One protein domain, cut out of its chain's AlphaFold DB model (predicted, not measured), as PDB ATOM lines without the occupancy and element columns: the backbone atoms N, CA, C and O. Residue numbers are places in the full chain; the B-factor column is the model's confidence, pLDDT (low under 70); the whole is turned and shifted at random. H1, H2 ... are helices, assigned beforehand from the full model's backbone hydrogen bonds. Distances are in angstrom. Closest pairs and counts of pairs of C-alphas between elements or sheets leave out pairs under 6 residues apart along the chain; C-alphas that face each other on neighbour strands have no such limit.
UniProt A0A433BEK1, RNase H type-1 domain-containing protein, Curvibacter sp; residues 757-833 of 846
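Overview. This is residues 757 to 833 of the 846 residues of the protein "RNase H type-1 domain-containing protein" of Curvibacter sp (UniProt A0A433BEK1). Two helices, H2 and H4, lie side by side and run opposite ways at one end of the domain, while a long looping stretch without a named element, residues 757 to 784, makes the other end. H1 lies between these two parts, about perpendicular to H2 and H4 and with its last residues toward them, and the short H3 sits at the corner where H4 begins. The printed part has 77 residues with four named helices, in the order H1, H2, H3, H4, and no named strand. The class is all helix, though under half of the residues, 33 of the 77, are in named elements. The whole is compact, with a radius of gyration of the C-alphas of 11.8 A and spans of 34 by 25 by 24 A.

Along the chain. The printed part begins at Ala 757, whose C-alpha is at (161.173, 183.558, 181.362). Residues 757 to 784 hold no named element; within them, residues 770 to 771 make a short antiparallel pairing with residues 778 to 779. H1 follows, residues 785 to 792, from C-alpha 785 at (166.176, 177.098, 184.391), and is 10.2 A long. H2, residues 796 to 805, measures 14.6 A from first to last C-alpha. H3, residues 812 to 815, measures 4.4 A. H4, residues 817 to 827, is the longest helix by residues at 15.1 A and ends with C-alpha 827 at (168.897, 178.651, 168.506).

Arrangement. H1 and H2 only just touch, with 3 pairs of C-alphas within 8 A; the closest C-alphas, those of Phe 791 and Arg 802, are 7.8 A apart. Their lines stand about perpendicular, at 75 degrees. H1 and H4 are close but not clearly touching: their closest C-alphas, those of Val 790 and Leu 824, are 8.0 A apart, and the lines are about perpendicular at 87 degrees. H2 and H4 touch at a shallow tilt of 32 degrees, opposite ways, with the C-alphas of Phe 805 and Arg 819 closest at 5.6 A. H3 and H4 touch only at the corner by their link, the closest C-alphas being those of Val 813 and Ala 820 at 5.3 A. H3 is apart from H1 and from H2. In H2 and H4 every O i to N i+4 pair is within hydrogen-bond range; in H1 it is 3 of 4, and H3 is too short for such a pair.

Size, cuts and confidence. The two C-alphas farthest apart, those of Asn 767 and Arg 804, are 34.5 A from each other, and the first and last printed C-alphas, those of Ala 757 and Ser 833, are 19.0 A apart. The printed part has no cut. The links H1 to H2 and H3 to H4 are tight, the link H2 to H3 is short, and no link between helices is long. The mean pLDDT of the printed part is 80.9; residues 781 to 784 and 829 to 833 are under 70.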
ATOM      1  N   ALA A 757     162.405 184.076 181.943       75.50
ATOM      2  CA  ALA A 757     161.173 183.558 181.362       75.50
ATOM      3  C   ALA A 757     160.969 184.096 179.938       75.50
ATOM      4  O   ALA A 757     160.334 185.134 179.721       75.50
ATOM      5  N   CYS A 758     161.520 183.371 178.964       85.00
ATOM      6  CA  CYS A 758     161.444 183.695 177.544       85.00
ATOM      7  C   CYS A 758     160.529 182.710 176.806       85.00
ATOM      8  O   CYS A 758     160.844 181.526 176.770       85.00
ATOM      9  N   PRO A 759     159.416 183.153 176.188       83.50
ATOM     10  CA  PRO A 759     158.550 182.251 175.433       83.50
ATOM     11  C   PRO A 759     159.283 181.469 174.339       83.50
ATOM     12  O   PRO A 759     159.074 180.267 174.224       83.50
ATOM     13  N   ALA A 760     160.216 182.125 173.639       83.94
ATOM     14  CA  ALA A 760     160.975 181.557 172.522       83.94
ATOM     15  C   ALA A 760     161.976 180.442 172.906       83.94
ATOM     16  O   ALA A 760     162.648 179.908 172.032       83.94
ATOM     17  N   VAL A 761     162.120 180.109 174.199       82.12
ATOM     18  CA  VAL A 761     162.955 178.978 174.660       82.12
ATOM     19  C   VAL A 761     162.156 177.867 175.346       82.12
ATOM     20  O   VAL A 761     162.745 176.899 175.814       82.12
ATOM     21  N   GLY A 762     160.827 177.993 175.440       79.06
ATOM     22  CA  GLY A 762     159.998 177.071 176.222       79.06
ATOM     23  C   GLY A 762     160.221 177.177 177.740       79.06
ATOM     24  O   GLY A 762     160.793 178.137 178.256       79.06
ATOM     25  N   GLY A 763     159.669 176.221 178.484       76.75
ATOM     26  CA  GLY A 763     159.798 176.046 179.933       76.75
ATOM     27  C   GLY A 763     159.178 177.145 180.801       76.75
ATOM     28  O   GLY A 763     159.415 177.194 182.006       76.75
ATOM     29  N   HIS A 764     158.378 178.039 180.219       73.88
ATOM     30  CA  HIS A 764     157.802 179.201 180.906       73.88
ATOM     31  C   HIS A 764     156.363 178.974 181.411       73.88
ATOM     32  O   HIS A 764     155.877 179.715 182.277       73.88
ATOM     33  N   LEU A 765     155.673 177.956 180.883       75.12
ATOM     34  CA  LEU A 765     154.290 177.611 181.215       75.12
ATOM     35  C   LEU A 765     154.209 176.709 182.462       75.12
ATOM     36  O   LEU A 765     155.174 176.076 182.878       75.12
ATOM     37  N   HIS A 766     153.048 176.688 183.117       70.69
ATOM     38  CA  HIS A 766     152.817 175.853 184.300       70.69
ATOM     39  C   HIS A 766     152.262 174.489 183.875       70.69
ATOM     40  O   HIS A 766     151.307 174.448 183.110       70.69
ATOM     41  N   ASN A 767     152.805 173.397 184.428       70.38
ATOM     42  CA  ASN A 767     152.374 172.011 184.159       70.38
ATOM     43  C   ASN A 767     152.522 171.567 182.692       70.38
ATOM     44  O   ASN A 767     151.832 170.648 182.259       70.38
ATOM     45  N   ILE A 768     153.429 172.200 181.947       78.56
ATOM     46  CA  ILE A 768     153.827 171.785 180.602       78.56
ATOM     47  C   ILE A 768     155.322 171.467 180.660       78.56
ATOM     48  O   ILE A 768     156.121 172.293 181.102       78.56
ATOM     49  N   ASP A 769     155.661 170.240 180.276       79.75
ATOM     50  CA  ASP A 769     157.028 169.729 180.202       79.75
ATOM     51  C   ASP A 769     157.559 169.951 178.777       79.75
ATOM     52  O   ASP A 769     157.499 169.056 177.931       79.75
ATOM     53  N   ASP A 770     158.074 171.152 178.513       82.00
ATOM     54  CA  ASP A 770     158.772 171.442 177.258       82.00
ATOM     55  C   ASP A 770     160.098 170.666 177.206       82.00
ATOM     56  O   ASP A 770     160.734 170.413 178.232       82.00
ATOM     57  N   ARG A 771     160.546 170.279 176.009       85.69
ATOM     58  CA  ARG A 771     161.815 169.561 175.807       85.69
ATOM     59  C   ARG A 771     162.772 170.398 174.979       85.69
ATOM     60  O   ARG A 771     162.369 171.006 173.994       85.69
ATOM     61  N   CYS A 772     164.046 170.396 175.359       86.75
ATOM     62  CA  CYS A 772     165.103 170.994 174.555       86.75
ATOM     63  C   CYS A 772     165.160 170.308 173.175       86.75
ATOM     64  O   CYS A 772     165.313 169.081 173.144       86.75
ATOM     65  N   PRO A 773     165.082 171.049 172.054       84.81
ATOM     66  CA  PRO A 773     165.044 170.452 170.718       84.81
ATOM     67  C   PRO A 773     166.344 169.722 170.345       84.81
ATOM     68  O   PRO A 773     166.290 168.741 169.612       84.81
ATOM     69  N   HIS A 774     167.497 170.130 170.893       86.81
ATOM     70  CA  HIS A 774     168.797 169.537 170.542       86.81
ATOM     71  C   HIS A 774     169.224 168.370 171.451       86.81
ATOM     72  O   HIS A 774     169.939 167.481 170.997       86.81
ATOM     73  N   CYS A 775     168.837 168.356 172.737       88.44
ATOM     74  CA  CYS A 775     169.289 167.327 173.694       88.44
ATOM     75  C   CYS A 775     168.170 166.628 174.490       88.44
ATOM     76  O   CYS A 775     168.459 165.816 175.367       88.44
ATOM     77  N   GLY A 776     166.896 166.949 174.243       85.06
ATOM     78  CA  GLY A 776     165.735 166.254 174.816       85.06
ATOM     79  C   GLY A 776     165.486 166.437 176.323       85.06
ATOM     80  O   GLY A 776     164.505 165.889 176.837       85.06
ATOM     81  N   VAL A 777     166.336 167.200 177.026       86.56
ATOM     82  CA  VAL A 777     166.187 167.537 178.454       86.56
ATOM     83  C   VAL A 777     164.871 168.277 178.682       86.56
ATOM     84  O   VAL A 777     164.513 169.169 177.914       86.56
ATOM     85  N   ILE A 778     164.153 167.906 179.744       82.75
ATOM     86  CA  ILE A 778     162.878 168.534 180.099       82.75
ATOM     87  C   ILE A 778     163.148 169.896 180.745       82.75
ATOM     88  O   ILE A 778     163.690 169.990 181.848       82.75
ATOM     89  N   MET A 779     162.734 170.952 180.059       80.44
ATOM     90  CA  MET A 779     162.819 172.339 180.488       80.44
ATOM     91  C   MET A 779     161.555 172.691 181.273       80.44
ATOM     92  O   MET A 779     160.553 173.128 180.716       80.44
ATOM     93  N   ARG A 780     161.587 172.477 182.592       70.88
ATOM     94  CA  ARG A 780     160.488 172.863 183.492       70.88
ATOM     95  C   ARG A 780     160.607 174.315 183.943       70.88
ATOM     96  O   ARG A 780     161.710 174.839 184.096       70.88
ATOM     97  N   ARG A 781     159.459 174.905 184.283       66.44
ATOM     98  CA  ARG A 781     159.340 176.193 184.983       66.44
ATOM     99  C   ARG A 781     160.080 176.167 186.329       66.44
ATOM    100  O   ARG A 781     159.586 175.566 187.281       66.44
ATOM    101  N   GLY A 782     161.216 176.863 186.423       57.69
ATOM    102  CA  GLY A 782     162.107 176.884 187.597       57.69
ATOM    103  C   GLY A 782     162.913 178.186 187.694       57.69
ATOM    104  O   GLY A 782     164.142 178.185 187.591       57.69
ATOM    105  N   GLU A 783     162.190 179.311 187.808       58.50
ATOM    106  CA  GLU A 783     162.638 180.629 187.317       58.50
ATOM    107  C   GLU A 783     163.418 180.458 185.996       58.50
ATOM    108  O   GLU A 783     162.876 179.851 185.074       58.50
ATOM    109  N   GLY A 784     164.671 180.917 185.914       66.31
ATOM    110  CA  GLY A 784     165.471 180.915 184.685       66.31
ATOM    111  C   GLY A 784     165.915 179.563 184.118       66.31
ATOM    112  O   GLY A 784     166.549 179.572 183.071       66.31
ATOM    113  N   SER A 785     165.591 178.416 184.730       73.81
ATOM    114  CA  SER A 785     166.176 177.098 184.391       73.81
ATOM    115  C   SER A 785     166.157 176.730 182.901       73.81
ATOM    116  O   SER A 785     167.123 176.168 182.391       73.81
ATOM    117  N   ALA A 786     165.082 177.057 182.180       80.12
ATOM    118  CA  ALA A 786     165.004 176.842 180.732       80.12
ATOM    119  C   ALA A 786     165.933 177.791 179.947       80.12
ATOM    120  O   ALA A 786     166.580 177.384 178.988       80.12
ATOM    121  N   CYS A 787     166.043 179.047 180.389       84.12
ATOM    122  CA  CYS A 787     166.944 180.041 179.805       84.12
ATOM    123  C   CYS A 787     168.422 179.703 180.086       84.12
ATOM    124  O   CYS A 787     169.245 179.855 179.191       84.12
ATOM    125  N   GLU A 788     168.748 179.195 181.281       83.62
ATOM    126  CA  GLU A 788     170.069 178.637 181.622       83.62
ATOM    127  C   GLU A 788     170.427 177.479 180.688       83.62
ATOM    128  O   GLU A 788     171.457 177.512 180.015       83.62
ATOM    129  N   HIS A 789     169.522 176.500 180.567       87.00
ATOM    130  CA  HIS A 789     169.742 175.315 179.749       87.00
ATOM    131  C   HIS A 789     170.084 175.646 178.289       87.00
ATOM    132  O   HIS A 789     170.980 175.024 177.727       87.00
ATOM    133  N   VAL A 790     169.440 176.649 177.681       88.50
ATOM    134  CA  VAL A 790     169.774 177.098 176.315       88.50
ATOM    135  C   VAL A 790     171.245 177.497 176.178       88.50
ATOM    136  O   VAL A 790     171.869 177.197 175.164       88.50
ATOM    137  N   PHE A 791     171.837 178.129 177.189       89.31
ATOM    138  CA  PHE A 791     173.229 178.590 177.157       89.31
ATOM    139  C   PHE A 791     174.233 177.542 177.663       89.31
ATOM    140  O   PHE A 791     175.432 177.700 177.455       89.31
ATOM    141  N   GLU A 792     173.760 176.457 178.273       88.50
ATOM    142  CA  GLU A 792     174.590 175.390 178.849       88.50
ATOM    143  C   GLU A 792     174.434 174.043 178.121       88.50
ATOM    144  O   GLU A 792     175.182 173.100 178.377       88.50
ATOM    145  N   CYS A 793     173.497 173.942 177.170       89.88
ATOM    146  CA  CYS A 793     173.196 172.719 176.430       89.88
ATOM    147  C   CYS A 793     174.454 172.135 175.769       89.88
ATOM    148  O   CYS A 793     175.173 172.824 175.037       89.88
ATOM    149  N   THR A 794     174.707 170.851 176.022       90.00
ATOM    150  CA  THR A 794     175.915 170.122 175.605       90.00
ATOM    151  C   THR A 794     175.795 169.446 174.237       90.00
ATOM    152  O   THR A 794     176.737 168.789 173.802       90.00
ATOM    153  N   ALA A 795     174.663 169.601 173.541       91.00
ATOM    154  CA  ALA A 795     174.503 169.106 172.176       91.00
ATOM    155  C   ALA A 795     175.429 169.843 171.189       91.00
ATOM    156  O   ALA A 795     175.723 171.030 171.349       91.00
ATOM    157  N   THR A 796     175.863 169.132 170.147       90.69
ATOM    158  CA  THR A 796     176.906 169.566 169.201       90.69
ATOM    159  C   THR A 796     176.614 170.915 168.539       90.69
ATOM    160  O   THR A 796     177.499 171.760 168.430       90.69
ATOM    161  N   GLU A 797     175.370 171.129 168.117       88.56
ATOM    162  CA  GLU A 797     174.925 172.336 167.413       88.56
ATOM    163  C   GLU A 797     174.902 173.581 168.329       88.56
ATOM    164  O   GLU A 797     175.584 174.556 168.002       88.56
ATOM    165  N   PRO A 798     174.275 173.551 169.525       89.94
ATOM    166  CA  PRO A 798     174.452 174.583 170.546       89.94
ATOM    167  C   PRO A 798     175.907 174.907 170.899       89.94
ATOM    168  O   PRO A 798     176.260 176.078 171.031       89.94
ATOM    169  N   VAL A 799     176.773 173.895 171.032       91.12
ATOM    170  CA  VAL A 799     178.204 174.109 171.307       91.12
ATOM    171  C   VAL A 799     178.869 174.867 170.151       91.12
ATOM    172  O   VAL A 799     179.549 175.862 170.394       91.12
ATOM    173  N   ALA A 800     178.607 174.477 168.899       90.44
ATOM    174  CA  ALA A 800     179.121 175.172 167.719       90.44
ATOM    175  C   ALA A 800     178.611 176.624 167.615       90.44
ATOM    176  O   ALA A 800     179.388 177.532 167.308       90.44
ATOM    177  N   LEU A 801     177.333 176.872 167.923       90.88
ATOM    178  CA  LEU A 801     176.746 178.216 167.962       90.88
ATOM    179  C   LEU A 801     177.385 179.096 169.050       90.88
ATOM    180  O   LEU A 801     177.698 180.259 168.783       90.88
ATOM    181  N   ARG A 802     177.641 178.557 170.252       93.12
ATOM    182  CA  ARG A 802     178.350 179.283 171.322       93.12
ATOM    183  C   ARG A 802     179.769 179.656 170.914       93.12
ATOM    184  O   ARG A 802     180.165 180.809 171.086       93.12
ATOM    185  N   THR A 803     180.503 178.725 170.299       91.38
ATOM    186  CA  THR A 803     181.840 178.990 169.750       91.38
ATOM    187  C   THR A 803     181.800 180.067 168.659       91.38
ATOM    188  O   THR A 803     182.590 181.006 168.709       91.38
ATOM    189  N   ARG A 804     180.845 179.992 167.717       92.06
ATOM    190  CA  ARG A 804     180.682 180.960 166.614       92.06
ATOM    191  C   ARG A 804     180.481 182.396 167.100       92.06
ATOM    192  O   ARG A 804     181.021 183.319 166.495       92.06
ATOM    193  N   PHE A 805     179.691 182.592 168.156       91.12
ATOM    194  CA  PHE A 805     179.364 183.924 168.676       91.12
ATOM    195  C   PHE A 805     180.201 184.351 169.888       91.12
ATOM    196  O   PHE A 805     179.961 185.437 170.410       91.12
ATOM    197  N   ALA A 806     181.186 183.549 170.313       92.06
ATOM    198  CA  ALA A 806     181.995 183.773 171.515       92.06
ATOM    199  C   ALA A 806     181.130 184.046 172.764       92.06
ATOM    200  O   ALA A 806     181.236 185.107 173.392       92.06
ATOM    201  N   VAL A 807     180.246 183.083 173.057       90.12
ATOM    202  CA  VAL A 807     179.382 183.021 174.245       90.12
ATOM    203  C   VAL A 807     179.873 181.894 175.155       90.12
ATOM    204  O   VAL A 807     179.901 180.736 174.745       90.12
ATOM    205  N   GLU A 808     180.249 182.229 176.385       85.94
ATOM    206  CA  GLU A 808     180.800 181.299 177.378       85.94
ATOM    207  C   GLU A 808     179.699 180.628 178.216       85.94
ATOM    208  O   GLU A 808     179.847 179.478 178.623       85.94
ATOM    209  N   GLY A 809     178.568 181.309 178.434       85.75
ATOM    210  CA  GLY A 809     177.427 180.766 179.177       85.75
ATOM    211  C   GLY A 809     176.324 181.796 179.435       85.75
ATOM    212  O   GLY A 809     176.326 182.889 178.867       85.75
ATOM    213  N   PHE A 810     175.368 181.474 180.314       82.81
ATOM    214  CA  PHE A 810     174.187 182.323 180.541       82.81
ATOM    215  C   PHE A 810     174.526 183.727 181.085       82.81
ATOM    216  O   PHE A 810     173.806 184.691 180.824       82.81
ATOM    217  N   ALA A 811     175.665 183.889 181.766       79.25
ATOM    218  CA  ALA A 811     176.149 185.185 182.249       79.25
ATOM    219  C   ALA A 811     176.352 186.231 181.124       79.25
ATOM    220  O   ALA A 811     176.202 187.434 181.366       79.25
ATOM    221  N   ASP A 812     176.602 185.805 179.878       80.75
ATOM    222  CA  ASP A 812     176.755 186.709 178.729       80.75
ATOM    223  C   ASP A 812     175.471 187.444 178.342       80.75
ATOM    224  O   ASP A 812     175.531 188.504 177.717       80.75
ATOM    225  N   VAL A 813     174.306 186.967 178.786       80.81
ATOM    226  CA  VAL A 813     173.046 187.719 178.692       80.81
ATOM    227  C   VAL A 813     173.173 189.090 179.386       80.81
ATOM    228  O   VAL A 813     172.523 190.063 178.981       80.81
ATOM    229  N   TRP A 814     174.061 189.218 180.378       77.38
ATOM    230  CA  TRP A 814     174.425 190.481 181.024       77.38
ATOM    231  C   TRP A 814     175.760 191.054 180.540       77.38
ATOM    232  O   TRP A 814     175.807 192.255 180.265       77.38
ATOM    233  N   ALA A 815     176.812 190.234 180.427       75.50
ATOM    234  CA  ALA A 815     178.166 190.695 180.101       75.50
ATOM    235  C   ALA A 815     178.364 191.037 178.610       75.50
ATOM    236  O   ALA A 815     178.904 192.096 178.287       75.50
ATOM    237  N   ALA A 816     177.861 190.197 177.699       78.94
ATOM    238  CA  ALA A 816     178.000 190.345 176.248       78.94
ATOM    239  C   ALA A 816     176.641 190.253 175.505       78.94
ATOM    240  O   ALA A 816     176.477 189.453 174.580       78.94
ATOM    241  N   PRO A 817     175.650 191.109 175.831       81.44
ATOM    242  CA  PRO A 817     174.248 190.920 175.442       81.44
ATOM    243  C   PRO A 817     173.972 190.875 173.937       81.44
ATOM    244  O   PRO A 817     172.983 190.281 173.517       81.44
ATOM    245  N   ARG A 818     174.824 191.494 173.106       83.62
ATOM    246  CA  ARG A 818     174.716 191.385 171.641       83.62
ATOM    247  C   ARG A 818     175.084 189.980 171.147       83.62
ATOM    248  O   ARG A 818     174.380 189.465 170.287       83.62
ATOM    249  N   ARG A 819     176.123 189.360 171.722       87.56
ATOM    250  CA  ARG A 819     176.552 187.986 171.408       87.56
ATOM    251  C   ARG A 819     175.526 186.972 171.903       87.56
ATOM    252  O   ARG A 819     175.079 186.134 171.132       87.56
ATOM    253  N   ALA A 820     175.073 187.124 173.149       87.31
ATOM    254  CA  ALA A 820     174.030 186.281 173.734       87.31
ATOM    255  C   ALA A 820     172.711 186.317 172.937       87.31
ATOM    256  O   ALA A 820     172.061 185.290 172.765       87.31
ATOM    257  N   LEU A 821     172.334 187.485 172.403       88.56
ATOM    258  CA  LEU A 821     171.184 187.611 171.508       88.56
ATOM    259  C   LEU A 821     171.424 186.942 170.144       88.56
ATOM    260  O   LEU A 821     170.526 186.273 169.650       88.56
ATOM    261  N   GLN A 822     172.600 187.114 169.529       88.62
ATOM    262  CA  GLN A 822     172.935 186.448 168.259       88.62
ATOM    263  C   GLN A 822     172.937 184.920 168.401       88.62
ATOM    264  O   GLN A 822     172.420 184.230 167.529       88.62
ATOM    265  N   TYR A 823     173.439 184.411 169.528       91.94
ATOM    266  CA  TYR A 823     173.339 183.005 169.899       91.94
ATOM    267  C   TYR A 823     171.880 182.540 170.013       91.94
ATOM    268  O   TYR A 823     171.513 181.566 169.365       91.94
ATOM    269  N   LEU A 824     171.031 183.264 170.760       90.56
ATOM    270  CA  LEU A 824     169.607 182.924 170.878       90.56
ATOM    271  C   LEU A 824     168.896 182.928 169.513       90.56
ATOM    272  O   LEU A 824     168.114 182.026 169.234       90.56
ATOM    273  N   LEU A 825     169.161 183.917 168.658       89.06
ATOM    274  CA  LEU A 825     168.555 183.992 167.324       89.06
ATOM    275  C   LEU A 825     169.001 182.843 166.404       89.06
ATOM    276  O   LEU A 825     168.256 182.494 165.502       89.06
ATOM    277  N   GLY A 826     170.176 182.248 166.636       86.69
ATOM    278  CA  GLY A 826     170.607 181.019 165.962       86.69
ATOM    279  C   GLY A 826     170.110 179.720 166.611       86.69
ATOM    280  O   GLY A 826     170.292 178.660 166.024       86.69
ATOM    281  N   TRP A 827     169.524 179.785 167.811       86.00
ATOM    282  CA  TRP A 827     168.897 178.651 168.506       86.00
ATOM    283  C   TRP A 827     167.408 178.514 168.156       86.00
ATOM    284  O   TRP A 827     166.881 177.408 168.093       86.00
ATOM    285  N   ILE A 828     166.705 179.637 167.972       81.69
ATOM    286  CA  ILE A 828     165.283 179.641 167.606       81.69
ATOM    287  C   ILE A 828     165.150 179.153 166.149       81.69
ATOM    288  O   ILE A 828     165.781 179.748 165.275       81.69
ATOM    289  N   PRO A 829     164.347 178.110 165.856       63.59
ATOM    290  CA  PRO A 829     164.132 177.650 164.485       63.59
ATOM    291  C   PRO A 829     163.501 178.736 163.605       63.59
ATOM    292  O   PRO A 829     162.582 179.430 164.037       63.59
ATOM    293  N   GLU A 830     163.928 178.834 162.342       53.09
ATOM    294  CA  GLU A 830     163.406 179.831 161.384       53.09
ATOM    295  C   GLU A 830     161.890 179.678 161.113       53.09
ATOM    296  O   GLU A 830     161.236 180.615 160.671       53.09
ATOM    297  N   SER A 831     161.283 178.533 161.442       42.56
ATOM    298  CA  SER A 831     159.865 178.232 161.185       42.56
ATOM    299  C   SER A 831     158.844 178.908 162.119       42.56
ATOM    300  O   SER A 831     157.663 178.584 162.034       42.56
ATOM    301  N   GLU A 832     159.258 179.806 163.017       40.88
ATOM    302  CA  GLU A 832     158.348 180.673 163.796       40.88
ATOM    303  C   GLU A 832     158.611 182.180 163.563       40.88
ATOM    304  O   GLU A 832     158.094 183.018 164.309       40.88
ATOM    305  N   SER A 833     159.433 182.559 162.570       36.97
ATOM    306  CA  SER A 833     159.866 183.958 162.412       36.97
ATOM    307  C   SER A 833     158.923 184.859 161.612       36.97
ATOM    308  O   SER A 833     158.925 186.060 161.879       36.97
TER     309      SER A 833